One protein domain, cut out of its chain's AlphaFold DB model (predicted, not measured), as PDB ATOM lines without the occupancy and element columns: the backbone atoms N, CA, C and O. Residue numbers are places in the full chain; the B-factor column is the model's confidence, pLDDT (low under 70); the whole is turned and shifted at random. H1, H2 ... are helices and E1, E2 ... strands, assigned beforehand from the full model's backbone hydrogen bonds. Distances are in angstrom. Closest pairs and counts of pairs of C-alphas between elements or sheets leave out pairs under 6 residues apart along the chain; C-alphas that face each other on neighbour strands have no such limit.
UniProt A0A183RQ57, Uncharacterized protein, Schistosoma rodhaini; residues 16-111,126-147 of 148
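This is residues 16 to 111 and 126 to 147 of the 148 residues of an uncharacterized protein of Schistosoma rodhaini (UniProt A0A183RQ57). A small twisted sheet of three strands, E1, E2 and E3, is sandwiched between two helices, H1 along one face and the longer H3 slantwise over the other, while the short H2 only grazes the sheet. Residues 83 to 93, in the long link from E3 to H2, stick out from this body as a free loop. The printed part has 118 residues, with three named helices and three named strands in the order H1 E1 E2 E3 H2 H3; the class is mixed, helices and strands. The sheet order is E1, E2, E3, all antiparallel. The whole is elongated, spanning 55 by 34 by 21 A, and only just loose, close to compact, with a radius of gyration of the C-alphas of 16.5 A.

H1, residues 16 to 31, is on the sheet of E1, residues 40 to 47, E2, residues 50 to 57, and E3, residues 75 to 79. Its height over the sheet is 8.0 A, and it runs along the strands, at 10 degrees to E1 on the local plane. Its closest C-alphas to E1 are those of Ala 19 and Ser 42, 5.1 A apart. The strands form a meander, each the antiparallel neighbour of the one before. E1 and E2 are a hairpin, with N 43 and O 54 within hydrogen-bond range at 2.9 A. E2 and E3 are a hairpin too, with N 55 and O 77 at 2.8 A. H2, residues 99 to 106, only grazes the sheet with residues 101 to 106, and is apart from H1. H3, residues 127 to 146, lies on the opposite face from H1, making three layers, helices on both faces of a sheet. Its height over the sheet is 6.3 A, and it runs slantwise to the strands, at 44 degrees to E1 on the local plane. Its closest C-alphas to E1 are those of Ala 131 and Ala 41, 5.2 A apart. H1 and H3 are close but not clearly touching: the C-alphas of Leu 27 and Met 138 are 6.5 A apart. In H1, H2 and H3 every O i to N i+4 pair is within hydrogen-bond range.

H1 begins at C-alpha 16 (159.398, 117.618, 161.390) and is 22.5 A long. E1 measures 21.2 A, E2 22.4 A, E3 11.1 A and H2 10.5 A. H3 measures 29.1 A and ends at C-alpha 146 (175.121, 122.532, 184.196).

The two C-alphas farthest apart, those of Ser 91 and His 147, are 56.1 A apart. Residues 112 to 125 are not printed, and C-alphas 111 and 126 are 11.7 A apart across the cut. The links E2 to E3 and E3 to H2 are long. The mean pLDDT of the printed part is 70.9; residues 48 to 49, 60 to 73, 81 to 111 and 145 to 147 are under 70.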
ATOM      1  N   ARG A  16     158.543 118.132 160.292       90.06
ATOM      2  CA  ARG A  16     159.398 117.618 161.390       90.06
ATOM      3  C   ARG A  16     160.688 118.415 161.576       90.06
ATOM      4  O   ARG A  16     161.098 118.642 162.708       90.06
ATOM      5  N   THR A  17     161.317 118.841 160.484       92.00
ATOM      6  CA  THR A  17     162.545 119.641 160.535       92.00
ATOM      7  C   THR A  17     162.251 121.032 161.085       92.00
ATOM      8  O   THR A  17     163.007 121.525 161.917       92.00
ATOM      9  N   VAL A  18     161.120 121.630 160.704       92.88
ATOM     10  CA  VAL A  18     160.663 122.912 161.262       92.88
ATOM     11  C   VAL A  18     160.361 122.794 162.758       92.88
ATOM     12  O   VAL A  18     160.807 123.640 163.526       92.88
ATOM     13  N   ALA A  19     159.691 121.724 163.197       93.44
ATOM     14  CA  ALA A  19     159.424 121.485 164.619       93.44
ATOM     15  C   ALA A  19     160.729 121.381 165.422       93.44
ATOM     16  O   ALA A  19     160.919 122.082 166.415       93.44
ATOM     17  N   ALA A  20     161.670 120.557 164.949       93.81
ATOM     18  CA  ALA A  20     162.981 120.402 165.572       93.81
ATOM     19  C   ALA A  20     163.766 121.723 165.614       93.81
ATOM     20  O   ALA A  20     164.372 122.042 166.635       93.81
ATOM     21  N   ALA A  21     163.718 122.517 164.542       94.50
ATOM     22  CA  ALA A  21     164.352 123.830 164.489       94.50
ATOM     23  C   ALA A  21     163.755 124.807 165.512       94.50
ATOM     24  O   ALA A  21     164.509 125.474 166.219       94.50
ATOM     25  N   ILE A  22     162.424 124.868 165.629       94.44
ATOM     26  CA  ILE A  22     161.745 125.703 166.632       94.44
ATOM     27  C   ILE A  22     162.166 125.274 168.040       94.44
ATOM     28  O   ILE A  22     162.558 126.124 168.832       94.44
ATOM     29  N   ASN A  23     162.180 123.972 168.333       94.31
ATOM     30  CA  ASN A  23     162.611 123.469 169.639       94.31
ATOM     31  C   ASN A  23     164.078 123.785 169.939       94.31
ATOM     32  O   ASN A  23     164.400 124.194 171.049       94.31
ATOM     33  N   ALA A  24     164.970 123.664 168.953       93.19
ATOM     34  CA  ALA A  24     166.373 124.036 169.114       93.19
ATOM     35  C   ALA A  24     166.534 125.534 169.425       93.19
ATOM     36  O   ALA A  24     167.328 125.905 170.290       93.19
ATOM     37  N   ILE A  25     165.750 126.393 168.763       92.31
ATOM     38  CA  ILE A  25     165.715 127.834 169.049       92.31
ATOM     39  C   ILE A  25     165.191 128.081 170.467       92.31
ATOM     40  O   ILE A  25     165.832 128.811 171.221       92.31
ATOM     41  N   SER A  26     164.076 127.458 170.852       91.50
ATOM     42  CA  SER A  26     163.510 127.584 172.198       91.50
ATOM     43  C   SER A  26     164.504 127.159 173.276       91.50
ATOM     44  O   SER A  26     164.680 127.878 174.256       91.50
ATOM     45  N   LEU A  27     165.218 126.046 173.076       90.12
ATOM     46  CA  LEU A  27     166.251 125.576 174.001       90.12
ATOM     47  C   LEU A  27     167.398 126.585 174.124       90.12
ATOM     48  O   LEU A  27     167.813 126.925 175.229       90.12
ATOM     49  N   ALA A  28     167.896 127.091 172.993       89.88
ATOM     50  CA  ALA A  28     168.979 128.070 172.977       89.88
ATOM     51  C   ALA A  28     168.576 129.390 173.656       89.88
ATOM     52  O   ALA A  28     169.383 129.999 174.361       89.88
ATOM     53  N   LEU A  29     167.327 129.825 173.476       88.62
ATOM     54  CA  LEU A  29     166.788 131.007 174.144       88.62
ATOM     55  C   LEU A  29     166.632 130.784 175.654       88.62
ATOM     56  O   LEU A  29     167.011 131.668 176.420       88.62
ATOM     57  N   LEU A  30     166.162 129.612 176.091       86.31
ATOM     58  CA  LEU A  30     166.108 129.250 177.513       86.31
ATOM     59  C   LEU A  30     167.505 129.267 178.153       86.31
ATOM     60  O   LEU A  30     167.688 129.837 179.225       86.31
ATOM     61  N   LEU A  31     168.507 128.722 177.457       85.19
ATOM     62  CA  LEU A  31     169.907 128.727 177.895       85.19
ATOM     63  C   LEU A  31     170.527 130.129 177.960       85.19
ATOM     64  O   LEU A  31     171.459 130.353 178.725       85.19
ATOM     65  N   SER A  32     170.026 131.083 177.172       84.62
ATOM     66  CA  SER A  32     170.586 132.439 177.126       84.62
ATOM     67  C   SER A  32     170.304 133.280 178.379       84.62
ATOM     68  O   SER A  32     170.912 134.335 178.545       84.62
ATOM     69  N   GLY A  33     169.370 132.852 179.241       78.44
ATOM     70  CA  GLY A  33     168.960 133.597 180.439       78.44
ATOM     71  C   GLY A  33     168.213 134.907 180.147       78.44
ATOM     72  O   GLY A  33     167.991 135.706 181.055       78.44
ATOM     73  N   LEU A  34     167.831 135.151 178.888       82.06
ATOM     74  CA  LEU A  34     167.047 136.322 178.510       82.06
ATOM     75  C   LEU A  34     165.624 136.231 179.089       82.06
ATOM     76  O   LEU A  34     165.051 135.143 179.141       82.06
ATOM     77  N   PRO A  35     165.010 137.363 179.475       80.88
ATOM     78  CA  PRO A  35     163.616 137.377 179.899       80.88
ATOM     79  C   PRO A  35     162.709 137.091 178.696       80.88
ATOM     80  O   PRO A  35     162.411 137.978 177.891       80.88
ATOM     81  N   LEU A  36     162.280 135.838 178.553       81.31
ATOM     82  CA  LEU A  36     161.349 135.424 177.509       81.31
ATOM     83  C   LEU A  36     159.914 135.716 177.949       81.31
ATOM     84  O   LEU A  36     159.503 135.365 179.052       81.31
ATOM     85  N   ARG A  37     159.141 136.354 177.065       79.69
ATOM     86  CA  ARG A  37     157.701 136.579 177.281       79.69
ATOM     87  C   ARG A  37     156.881 135.306 177.099       79.69
ATOM     88  O   ARG A  37     155.783 135.244 177.636       79.69
ATOM     89  N   ALA A  38     157.409 134.354 176.331       81.75
ATOM     90  CA  ALA A  38     156.815 133.047 176.157       81.75
ATOM     91  C   ALA A  38     157.876 131.953 175.961       81.75
ATOM     92  O   ALA A  38     158.934 132.207 175.380       81.75
ATOM     93  N   THR A  39     157.560 130.740 176.400       87.06
ATOM     94  CA  THR A  39     158.292 129.502 176.136       87.06
ATOM     95  C   THR A  39     157.476 128.683 175.151       87.06
ATOM     96  O   THR A  39     156.313 128.393 175.409       87.06
ATOM     97  N   ILE A  40     158.077 128.315 174.022       90.62
ATOM     98  CA  ILE A  40     157.389 127.602 172.943       90.62
ATOM     99  C   ILE A  40     157.977 126.200 172.816       90.62
ATOM    100  O   ILE A  40     159.193 126.057 172.692       90.62
ATOM    101  N   ALA A  41     157.121 125.187 172.773       91.81
ATOM    102  CA  ALA A  41     157.486 123.831 172.387       91.81
ATOM    103  C   ALA A  41     156.713 123.446 171.127       91.81
ATOM    104  O   ALA A  41     155.540 123.777 170.968       91.81
ATOM    105  N   SER A  42     157.385 122.787 170.194       92.69
ATOM    106  CA  SER A  42     156.827 122.434 168.900       92.69
ATOM    107  C   SER A  42     156.734 120.929 168.717       92.69
ATOM    108  O   SER A  42     157.712 120.202 168.887       92.69
ATOM    109  N   VAL A  43     155.553 120.467 168.321       91.44
ATOM    110  CA  VAL A  43     155.255 119.056 168.072       91.44
ATOM    111  C   VAL A  43     154.764 118.877 166.644       91.44
ATOM    112  O   VAL A  43     154.144 119.767 166.063       91.44
ATOM    113  N   CYS A  44     155.072 117.728 166.052       89.38
ATOM    114  CA  CYS A  44     154.727 117.424 164.671       89.38
ATOM    115  C   CYS A  44     153.795 116.214 164.633       89.38
ATOM    116  O   CYS A  44     154.163 115.145 165.112       89.38
ATOM    117  N   HIS A  45     152.611 116.380 164.049       84.56
ATOM    118  CA  HIS A  45     151.558 115.375 164.013       84.56
ATOM    119  C   HIS A  45     151.102 115.098 162.582       84.56
ATOM    120  O   HIS A  45     151.018 116.004 161.752       84.56
ATOM    121  N   THR A  46     150.771 113.844 162.288       78.25
ATOM    122  CA  THR A  46     150.110 113.481 161.031       78.25
ATOM    123  C   THR A  46     148.595 113.608 161.187       78.25
ATOM    124  O   THR A  46     148.027 113.065 162.131       78.25
ATOM    125  N   ILE A  47     147.943 114.330 160.277       71.69
ATOM    126  CA  ILE A  47     146.506 114.607 160.249       71.69
ATOM    127  C   ILE A  47     146.010 114.321 158.838       71.69
ATOM    128  O   ILE A  47     146.392 115.021 157.906       71.69
ATOM    129  N   GLN A  48     145.169 113.297 158.668       67.31
ATOM    130  CA  GLN A  48     144.599 112.932 157.360       67.31
ATOM    131  C   GLN A  48     145.670 112.827 156.252       67.31
ATOM    132  O   GLN A  48     145.529 113.397 155.176       67.31
ATOM    133  N   ASN A  49     146.772 112.128 156.550       69.06
ATOM    134  CA  ASN A  49     147.970 111.971 155.706       69.06
ATOM    135  C   ASN A  49     148.804 113.242 155.461       69.06
ATOM    136  O   ASN A  49     149.830 113.175 154.789       69.06
ATOM    137  N   ALA A  50     148.432 114.375 156.048       70.44
ATOM    138  CA  ALA A  50     149.231 115.591 156.053       70.44
ATOM    139  C   ALA A  50     150.108 115.651 157.296       70.44
ATOM    140  O   ALA A  50     149.669 115.299 158.386       70.44
ATOM    141  N   LEU A  51     151.338 116.130 157.170       82.19
ATOM    142  CA  LEU A  51     152.207 116.338 158.319       82.19
ATOM    143  C   LEU A  51     152.138 117.807 158.741       82.19
ATOM    144  O   LEU A  51     152.375 118.699 157.930       82.19
ATOM    145  N   ILE A  52     151.793 118.060 159.999       85.62
ATOM    146  CA  ILE A  52     151.536 119.402 160.518       85.62
ATOM    147  C   ILE A  52     152.343 119.615 161.785       85.62
ATOM    148  O   ILE A  52     152.350 118.790 162.692       85.62
ATOM    149  N   THR A  53     153.022 120.746 161.845       90.38
ATOM    150  CA  THR A  53     153.774 121.188 163.007       90.38
ATOM    151  C   THR A  53     152.982 122.240 163.754       90.38
ATOM    152  O   THR A  53     152.554 123.231 163.168       90.38
ATOM    153  N   PHE A  54     152.826 122.033 165.053       89.12
ATOM    154  CA  PHE A  54     152.199 122.951 165.987       89.12
ATOM    155  C   PHE A  54     153.288 123.524 166.879       89.12
ATOM    156  O   PHE A  54     154.064 122.775 167.467       89.12
ATOM    157  N   ALA A  55     153.379 124.842 166.963       91.06
ATOM    158  CA  ALA A  55     154.143 125.539 167.983       91.06
ATOM    159  C   ALA A  55     153.168 125.921 169.094       91.06
ATOM    160  O   ALA A  55     152.170 126.588 168.832       91.06
ATOM    161  N   VAL A  56     153.438 125.473 170.310       88.56
ATOM    162  CA  VAL A  56     152.553 125.588 171.467       88.56
ATOM    163  C   VAL A  56     153.235 126.460 172.508       88.56
ATOM    164  O   VAL A  56     154.387 126.216 172.865       88.56
ATOM    165  N   ASP A  57     152.532 127.479 172.985       87.44
ATOM    166  CA  ASP A  57     152.957 128.269 174.134       87.44
ATOM    167  C   ASP A  57     152.757 127.450 175.424       87.44
ATOM    168  O   ASP A  57     151.645 127.044 175.771       87.44
ATOM    169  N   VAL A  58     153.864 127.201 176.122       83.44
ATOM    170  CA  VAL A  58     153.972 126.399 177.348       83.44
ATOM    171  C   VAL A  58     154.453 127.228 178.550       83.44
ATOM    172  O   VAL A  58     154.825 126.679 179.583       83.44
ATOM    173  N   THR A  59     154.432 128.562 178.459       76.56
ATOM    174  CA  THR A  59     154.989 129.494 179.469       76.56
ATOM    175  C   THR A  59     154.373 129.349 180.857       76.56
ATOM    176  O   THR A  59     155.044 129.539 181.873       76.56
ATOM    177  N   HIS A  60     153.082 129.024 180.925       61.06
ATOM    178  CA  HIS A  60     152.346 128.958 182.184       61.06
ATOM    179  C   HIS A  60     151.495 127.690 182.302       61.06
ATOM    180  O   HIS A  60     150.269 127.789 182.280       61.06
ATOM    181  N   PRO A  61     152.092 126.510 182.548       51.56
ATOM    182  CA  PRO A  61     151.337 125.258 182.679       51.56
ATOM    183  C   PRO A  61     150.257 125.317 183.775       51.56
ATOM    184  O   PRO A  61     149.221 124.667 183.695       51.56
ATOM    185  N   LYS A  62     150.478 126.140 184.816       44.41
ATOM    186  CA  LYS A  62     149.649 126.208 186.033       44.41
ATOM    187  C   LYS A  62     148.592 127.321 186.067       44.41
ATOM    188  O   LYS A  62     147.824 127.362 187.024       44.41
ATOM    189  N   LEU A  63     148.530 128.226 185.082       41.78
ATOM    190  CA  LEU A  63     147.486 129.273 185.048       41.78
ATOM    191  C   LEU A  63     146.246 128.862 184.241       41.78
ATOM    192  O   LEU A  63     145.169 129.416 184.460       41.78
ATOM    193  N   TYR A  64     146.363 127.853 183.376       45.22
ATOM    194  CA  TYR A  64     145.244 127.376 182.560       45.22
ATOM    195  C   TYR A  64     144.276 126.457 183.316       45.22
ATOM    196  O   TYR A  64     143.156 126.261 182.865       45.22
ATOM    197  N   THR A  65     144.626 125.982 184.516       44.00
ATOM    198  CA  THR A  65     143.733 125.133 185.322       44.00
ATOM    199  C   THR A  65     142.651 125.899 186.088       44.00
ATOM    200  O   THR A  65     141.877 125.267 186.807       44.00
ATOM    201  N   LYS A  66     142.563 127.243 185.998       39.69
ATOM    202  CA  LYS A  66     141.655 127.981 186.901       39.69
ATOM    203  C   LYS A  66     140.811 129.137 186.366       39.69
ATOM    204  O   LYS A  66     140.023 129.638 187.165       39.69
ATOM    205  N   LYS A  67     140.901 129.589 185.104       38.50
ATOM    206  CA  LYS A  67     140.112 130.783 184.705       38.50
ATOM    207  C   LYS A  67     139.473 130.870 183.322       38.50
ATOM    208  O   LYS A  67     138.720 131.818 183.127       38.50
ATOM    209  N   HIS A  68     139.636 129.915 182.414       40.62
ATOM    210  CA  HIS A  68     138.836 129.926 181.188       40.62
ATOM    211  C   HIS A  68     138.314 128.535 180.871       40.62
ATOM    212  O   HIS A  68     139.050 127.559 180.892       40.62
ATOM    213  N   SER A  69     137.014 128.461 180.597       43.88
ATOM    214  CA  SER A  69     136.259 127.253 180.269       43.88
ATOM    215  C   SER A  69     136.619 126.640 178.908       43.88
ATOM    216  O   SER A  69     135.797 125.939 178.323       43.88
ATOM    217  N   SER A  70     137.811 126.910 178.374       45.81
ATOM    218  CA  SER A  70     138.368 126.190 177.237       45.81
ATOM    219  C   SER A  70     139.780 125.740 177.599       45.81
ATOM    220  O   SER A  70     140.722 126.523 177.677       45.81
ATOM    221  N   ASN A  71     139.921 124.437 177.840       52.22
ATOM    222  CA  ASN A  71     141.205 123.746 177.876       52.22
ATOM    223  C   ASN A  71     141.762 123.667 176.441       52.22
ATOM    224  O   ASN A  71     141.967 122.584 175.910       52.22
ATOM    225  N   GLU A  72     141.904 124.788 175.741       55.19
ATOM    226  CA  GLU A  72     142.501 124.802 174.406       55.19
ATOM    227  C   GLU A  72     143.995 125.136 174.546       55.19
ATOM    228  O   GLU A  72     144.341 126.099 175.239       55.19
ATOM    229  N   PRO A  73     144.903 124.351 173.932       61.34
ATOM    230  CA  PRO A  73     146.314 124.686 173.898       61.34
ATOM    231  C   PRO A  73     146.469 126.065 173.270       61.34
ATOM    232  O   PRO A  73     145.885 126.347 172.223       61.34
ATOM    233  N   SER A  74     147.299 126.915 173.871       74.69
ATOM    234  CA  SER A  74     147.681 128.181 173.248       74.69
ATOM    235  C   SER A  74     148.616 127.891 172.073       74.69
ATOM    236  O   SER A  74     149.836 127.872 172.211       74.69
ATOM    237  N   ILE A  75     148.036 127.590 170.909       82.12
ATOM    238  CA  ILE A  75     148.785 127.387 169.671       82.12
ATOM    239  C   ILE A  75     149.366 128.735 169.241       82.12
ATOM    240  O   ILE A  75     148.641 129.658 168.881       82.12
ATOM    241  N   PHE A  76     150.689 128.835 169.277       84.69
ATOM    242  CA  PHE A  76     151.445 130.006 168.854       84.69
ATOM    243  C   PHE A  76     151.539 130.101 167.327       84.69
ATOM    244  O   PHE A  76     151.413 131.182 166.757       84.69
ATOM    245  N   ALA A  77     151.769 128.970 166.652       87.06
ATOM    246  CA  ALA A  77     151.850 128.906 165.194       87.06
ATOM    247  C   ALA A  77     151.584 127.490 164.668       87.06
ATOM    248  O   ALA A  77     151.764 126.505 165.385       87.06
ATOM    249  N   ILE A  78     151.211 127.390 163.390       88.12
ATOM    250  CA  ILE A  78     151.066 126.123 162.664       88.12
ATOM    251  C   ILE A  78     151.879 126.175 161.370       88.12
ATOM    252  O   ILE A  78     151.907 127.197 160.685       88.12
ATOM    253  N   TYR A  79     152.511 125.058 161.017       87.75
ATOM    254  CA  TYR A  79     153.237 124.880 159.764       87.75
ATOM    255  C   TYR A  79     152.844 123.566 159.083       87.75
ATOM    256  O   TYR A  79     152.970 122.496 159.672       87.75
ATOM    257  N   THR A  80     152.396 123.632 157.828       82.81
ATOM    258  CA  THR A  80     151.854 122.481 157.080       82.81
ATOM    259  C   THR A  80     152.777 121.958 155.976       82.81
ATOM    260  O   THR A  80     152.423 121.008 155.286       82.81
ATOM    261  N   GLY A  81     153.965 122.546 155.778       68.06
ATOM    262  CA  GLY A  81     154.968 122.028 154.832       68.06
ATOM    263  C   GLY A  81     154.612 122.121 153.350       68.06
ATOM    264  O   GLY A  81     155.364 121.617 152.519       68.06
ATOM    265  N   GLN A  82     153.495 122.755 152.990       61.38
ATOM    266  CA  GLN A  82     153.008 122.745 151.617       61.38
ATOM    267  C   GLN A  82     153.828 123.704 150.742       61.38
ATOM    268  O   GLN A  82     153.559 124.901 150.651       61.38
ATOM    269  N   THR A  83     154.865 123.177 150.093       47.62
ATOM    270  CA  THR A  83     155.514 123.860 148.977       47.62
ATOM    271  C   THR A  83     154.587 123.793 147.770       47.62
ATOM    272  O   THR A  83     154.166 122.708 147.379       47.62
ATOM    273  N   TYR A  84     154.316 124.937 147.149       43.38
ATOM    274  CA  TYR A  84     153.489 125.143 145.947       43.38
ATOM    275  C   TYR A  84     153.866 124.289 144.702       43.38
ATOM    276  O   TYR A  84     153.316 124.497 143.629       43.38
ATOM    277  N   SER A  85     154.806 123.345 144.813       40.34
ATOM    278  CA  SER A  85     155.430 122.608 143.707       40.34
ATOM    279  C   SER A  85     154.883 121.190 143.468       40.34
ATOM    280  O   SER A  85     155.283 120.568 142.489       40.34
ATOM    281  N   GLU A  86     153.996 120.655 144.311       43.38
ATOM    282  CA  GLU A  86     153.429 119.300 144.117       43.38
ATOM    283  C   GLU A  86     151.953 119.295 143.690       43.38
ATOM    284  O   GLU A  86     151.337 118.238 143.582       43.38
ATOM    285  N   ILE A  87     151.385 120.463 143.376       45.47
ATOM    286  CA  ILE A  87     149.979 120.589 142.955       45.47
ATOM    287  C   ILE A  87     149.738 120.024 141.537       45.47
ATOM    288  O   ILE A  87     148.604 119.695 141.202       45.47
ATOM    289  N   ASP A  88     150.782 119.783 140.737       37.47
ATOM    290  CA  ASP A  88     150.619 119.480 139.305       37.47
ATOM    291  C   ASP A  88     150.807 118.018 138.871       37.47
ATOM    292  O   ASP A  88     150.884 117.756 137.670       37.47
ATOM    293  N   LYS A  89     150.851 117.024 139.775       44.50
ATOM    294  CA  LYS A  89     150.937 115.614 139.315       44.50
ATOM    295  C   LYS A  89     149.982 114.598 139.918       44.50
ATOM    296  O   LYS A  89     149.929 113.487 139.398       44.50
ATOM    297  N   ILE A  90     149.176 114.942 140.918       41.34
ATOM    298  CA  ILE A  90     148.126 114.034 141.398       41.34
ATOM    299  C   ILE A  90     146.879 114.861 141.700       41.34
ATOM    300  O   ILE A  90     146.777 115.500 142.737       41.34
ATOM    301  N   SER A  91     145.965 114.880 140.731       38.53
ATOM    302  CA  SER A  91     144.538 115.180 140.852       38.53
ATOM    303  C   SER A  91     144.078 115.837 142.168       38.53
ATOM    304  O   SER A  91     143.678 115.158 143.107       38.53
ATOM    305  N   GLY A  92     144.039 117.169 142.198       37.78
ATOM    306  CA  GLY A  92     142.938 117.906 142.829       37.78
ATOM    307  C   GLY A  92     142.727 117.806 144.345       37.78
ATOM    308  O   GLY A  92     141.595 118.001 144.777       37.78
ATOM    309  N   SER A  93     143.747 117.577 145.175       39.41
ATOM    310  CA  SER A  93     143.600 117.753 146.629       39.41
ATOM    311  C   SER A  93     144.464 118.901 147.145       39.41
ATOM    312  O   SER A  93     145.531 118.701 147.726       39.41
ATOM    313  N   SER A  94     143.956 120.129 146.989       46.84
ATOM    314  CA  SER A  94     144.187 121.161 148.008       46.84
ATOM    315  C   SER A  94     143.921 120.499 149.357       46.84
ATOM    316  O   SER A  94     142.909 119.811 149.505       46.84
ATOM    317  N   LEU A  95     144.834 120.661 150.310       50.03
ATOM    318  CA  LEU A  95     144.766 120.010 151.613       50.03
ATOM    319  C   LEU A  95     143.677 120.709 152.438       50.03
ATOM    320  O   LEU A  95     143.942 121.515 153.323       50.03
ATOM    321  N   HIS A  96     142.425 120.472 152.056       53.72
ATOM    322  CA  HIS A  96     141.246 121.069 152.648       53.72
ATOM    323  C   HIS A  96     140.920 120.273 153.904       53.72
ATOM    324  O   HIS A  96     139.973 119.487 153.931       53.72
ATOM    325  N   ILE A  97     141.742 120.442 154.941       56.91
ATOM    326  CA  ILE A  97     141.377 119.985 156.278       56.91
ATOM    327  C   ILE A  97     140.193 120.856 156.698       56.91
ATOM    328  O   ILE A  97     140.353 122.075 156.816       56.91
ATOM    329  N   PRO A  98     138.997 120.279 156.910       58.72
ATOM    330  CA  PRO A  98     137.882 121.037 157.447       58.72
ATOM    331  C   PRO A  98     138.317 121.666 158.766       58.72
ATOM    332  O   PRO A  98     138.862 120.975 159.629       58.72
ATOM    333  N   ILE A  99     138.054 122.961 158.938       58.84
ATOM    334  CA  ILE A  99     138.457 123.696 160.143       58.84
ATOM    335  C   ILE A  99     137.954 123.016 161.425       58.84
ATOM    336  O   ILE A  99     138.611 123.074 162.453       58.84
ATOM    337  N   GLN A 100     136.841 122.282 161.341       57.06
ATOM    338  CA  GLN A 100     136.305 121.491 162.441       57.06
ATOM    339  C   GLN A 100     137.216 120.323 162.847       57.06
ATOM    340  O   GLN A 100     137.503 120.176 164.029       57.06
ATOM    341  N   ASN A 101     137.743 119.555 161.887       60.59
ATOM    342  CA  ASN A 101     138.692 118.470 162.167       60.59
ATOM    343  C   ASN A 101     139.986 119.021 162.772       60.59
ATOM    344  O   ASN A 101     140.576 118.411 163.655       60.59
ATOM    345  N   PHE A 102     140.413 120.193 162.308       62.41
ATOM    346  CA  PHE A 102     141.558 120.901 162.862       62.41
ATOM    347  C   PHE A 102     141.315 121.342 164.315       62.41
ATOM    348  O   PHE A 102     142.158 121.112 165.181       62.41
ATOM    349  N   LEU A 103     140.142 121.913 164.605       62.94
ATOM    350  CA  LEU A 103     139.747 122.316 165.955       62.94
ATOM    351  C   LEU A 103     139.591 121.118 166.896       62.94
ATOM    352  O   LEU A 103     139.984 121.209 168.053       62.94
ATOM    353  N   ASP A 104     139.062 119.991 166.424       63.62
ATOM    354  CA  ASP A 104     138.890 118.793 167.251       63.62
ATOM    355  C   ASP A 104     140.224 118.136 167.636       63.62
ATOM    356  O   ASP A 104     140.304 117.498 168.680       63.62
ATOM    357  N   ILE A 105     141.280 118.352 166.849       62.31
ATOM    358  CA  ILE A 105     142.646 117.894 167.145       62.31
ATOM    359  C   ILE A 105     143.373 118.849 168.100       62.31
ATOM    360  O   ILE A 105     144.176 118.414 168.924       62.31
ATOM    361  N   ILE A 106     143.105 120.152 167.988       62.44
ATOM    362  CA  ILE A 106     143.643 121.152 168.916       62.44
ATOM    363  C   ILE A 106     142.964 121.041 170.278       62.44
ATOM    364  O   ILE A 106     143.611 121.298 171.286       62.44
ATOM    365  N   LYS A 107     141.693 120.643 170.353       58.03
ATOM    366  CA  LYS A 107     141.021 120.434 171.642       58.03
ATOM    367  C   LYS A 107     141.779 119.398 172.479       58.03
ATOM    368  O   LYS A 107     142.059 118.295 172.015       58.03
ATOM    369  N   LEU A 108     142.080 119.746 173.737       48.41
ATOM    370  CA  LEU A 108     142.538 118.767 174.726       48.41
ATOM    371  C   LEU A 108     141.512 117.628 174.860       48.41
ATOM    372  O   LEU A 108     140.330 117.821 174.546       48.41
ATOM    373  N   PRO A 109     141.921 116.464 175.406       44.38
ATOM    374  CA  PRO A 109     140.991 115.416 175.760       44.38
ATOM    375  C   PRO A 109     139.987 116.056 176.709       44.38
ATOM    376  O   PRO A 109     140.362 116.616 177.744       44.38
ATOM    377  N   LYS A 110     138.703 116.011 176.352       39.88
ATOM    378  CA  LYS A 110     137.667 116.202 177.362       39.88
ATOM    379  C   LYS A 110     137.977 115.170 178.438       39.88
ATOM    380  O   LYS A 110     138.133 113.995 178.108       39.88
ATOM    381  N   SER A 111     138.121 115.602 179.686       38.69
ATOM    382  CA  SER A 111     138.097 114.685 180.816       38.69
ATOM    383  C   SER A 111     136.725 114.012 180.800       38.69
ATOM    384  O   SER A 111     135.760 114.541 181.346       38.69
ATOM    385  N   SER A 126     147.561 114.509 174.281       74.69
ATOM    386  CA  SER A 126     147.186 115.719 173.565       74.69
ATOM    387  C   SER A 126     148.424 116.454 173.055       74.69
ATOM    388  O   SER A 126     149.508 116.334 173.625       74.69
ATOM    389  N   ILE A 127     148.258 117.274 172.016       78.25
ATOM    390  CA  ILE A 127     149.322 118.141 171.477       78.25
ATOM    391  C   ILE A 127     149.971 118.987 172.584       78.25
ATOM    392  O   ILE A 127     151.176 119.230 172.559       78.25
ATOM    393  N   TYR A 128     149.179 119.408 173.572       79.81
ATOM    394  CA  TYR A 128     149.664 120.167 174.717       79.81
ATOM    395  C   TYR A 128     150.518 119.324 175.668       79.81
ATOM    396  O   TYR A 128     151.599 119.760 176.049       79.81
ATOM    397  N   GLU A 129     150.075 118.109 176.004       80.25
ATOM    398  CA  GLU A 129     150.836 117.189 176.865       80.25
ATOM    399  C   GLU A 129     152.169 116.808 176.216       80.25
ATOM    400  O   GLU A 129     153.212 116.853 176.860       80.25
ATOM    401  N   GLN A 130     152.171 116.543 174.907       85.19
ATOM    402  CA  GLN A 130     153.404 116.283 174.162       85.19
ATOM    403  C   GLN A 130     154.356 117.488 174.194       85.19
ATOM    404  O   GLN A 130     155.567 117.323 174.345       85.19
ATOM    405  N   ALA A 131     153.822 118.706 174.064       86.06
ATOM    406  CA  ALA A 131     154.608 119.933 174.141       86.06
ATOM    407  C   ALA A 131     155.184 120.166 175.552       86.06
ATOM    408  O   ALA A 131     156.338 120.579 175.673       86.06
ATOM    409  N   LEU A 132     154.423 119.857 176.608       85.19
ATOM    410  CA  LEU A 132     154.889 119.906 177.999       85.19
ATOM    411  C   LEU A 132     155.972 118.860 178.277       85.19
ATOM    412  O   LEU A 132     157.042 119.220 178.762       85.19
ATOM    413  N   ASN A 133     155.743 117.603 177.894       86.69
ATOM    414  CA  ASN A 133     156.721 116.520 178.026       86.69
ATOM    415  C   ASN A 133     158.041 116.870 177.322       86.69
ATOM    416  O   ASN A 133     159.130 116.598 177.831       86.69
ATOM    417  N   LEU A 134     157.957 117.516 176.155       89.00
ATOM    418  CA  LEU A 134     159.133 117.974 175.430       89.00
ATOM    419  C   LEU A 134     159.856 119.120 176.148       89.00
ATOM    420  O   LEU A 134     161.087 119.118 176.197       89.00
ATOM    421  N   LEU A 135     159.118 120.075 176.724       87.06
ATOM    422  CA  LEU A 135     159.709 121.129 177.545       87.06
ATOM    423  C   LEU A 135     160.431 120.540 178.765       87.06
ATOM    424  O   LEU A 135     161.560 120.938 179.045       87.06
ATOM    425  N   ASP A 136     159.822 119.580 179.458       86.75
ATOM    426  CA  ASP A 136     160.435 118.911 180.608       86.75
ATOM    427  C   ASP A 136     161.731 118.192 180.207       86.75
ATOM    428  O   ASP A 136     162.750 118.316 180.891       86.75
ATOM    429  N   ALA A 137     161.743 117.518 179.052       86.69
ATOM    430  CA  ALA A 137     162.952 116.907 178.502       86.69
ATOM    431  C   ALA A 137     164.037 117.951 178.171       86.69
ATOM    432  O   ALA A 137     165.210 117.751 178.494       86.69
ATOM    433  N   MET A 138     163.662 119.085 177.570       87.06
ATOM    434  CA  MET A 138     164.571 120.200 177.280       87.06
ATOM    435  C   MET A 138     165.182 120.779 178.560       87.06
ATOM    436  O   MET A 138     166.396 120.952 178.640       87.06
ATOM    437  N   VAL A 139     164.364 121.038 179.581       85.81
ATOM    438  CA  VAL A 139     164.816 121.553 180.883       85.81
ATOM    439  C   VAL A 139     165.714 120.538 181.588       85.81
ATOM    440  O   VAL A 139     166.759 120.912 182.118       85.81
ATOM    441  N   SER A 140     165.366 119.250 181.542       85.06
ATOM    442  CA  SER A 140     166.193 118.172 182.090       85.06
ATOM    443  C   SER A 140     167.587 118.137 181.450       85.06
ATOM    444  O   SER A 140     168.588 118.052 182.165       85.06
ATOM    445  N   GLN A 141     167.679 118.311 180.125       82.06
ATOM    446  CA  GLN A 141     168.969 118.412 179.434       82.06
ATOM    447  C   GLN A 141     169.792 119.627 179.880       82.06
ATOM    448  O   GLN A 141     171.007 119.508 180.036       82.06
ATOM    449  N   ILE A 142     169.158 120.780 180.119       80.56
ATOM    450  CA  ILE A 142     169.854 121.958 180.657       80.56
ATOM    451  C   ILE A 142     170.456 121.627 182.027       80.56
ATOM    452  O   ILE A 142     171.651 121.822 182.233       80.56
ATOM    453  N   VAL A 143     169.653 121.090 182.951       76.81
ATOM    454  CA  VAL A 143     170.095 120.784 184.324       76.81
ATOM    455  C   VAL A 143     171.235 119.763 184.335       76.81
ATOM    456  O   VAL A 143     172.204 119.939 185.078       76.81
ATOM    457  N   SER A 144     171.149 118.734 183.484       76.06
ATOM    458  CA  SER A 144     172.188 117.708 183.350       76.06
ATOM    459  C   SER A 144     173.518 118.267 182.840       76.06
ATOM    460  O   SER A 144     174.567 117.771 183.237       76.06
ATOM    461  N   ASN A 145     173.494 119.286 181.978       65.06
ATOM    462  CA  ASN A 145     174.707 119.872 181.397       65.06
ATOM    463  C   ASN A 145     175.334 120.977 182.263       65.06
ATOM    464  O   ASN A 145     176.475 121.353 182.024       65.06
ATOM    465  N   VAL A 146     174.617 121.502 183.263       58.91
ATOM    466  CA  VAL A 146     175.121 122.532 184.196       58.91
ATOM    467  C   VAL A 146     175.972 121.932 185.333       58.91
ATOM    468  O   VAL A 146     176.688 122.663 186.008       58.91
ATOM    469  N   HIS A 147     175.935 120.610 185.538       47.78
ATOM    470  CA  HIS A 147     176.701 119.899 186.578       47.78
ATOM    471  C   HIS A 147     178.033 119.294 186.082       47.78
ATOM    472  O   HIS A 147     178.543 118.360 186.703       47.78
TER     473      HIS A 147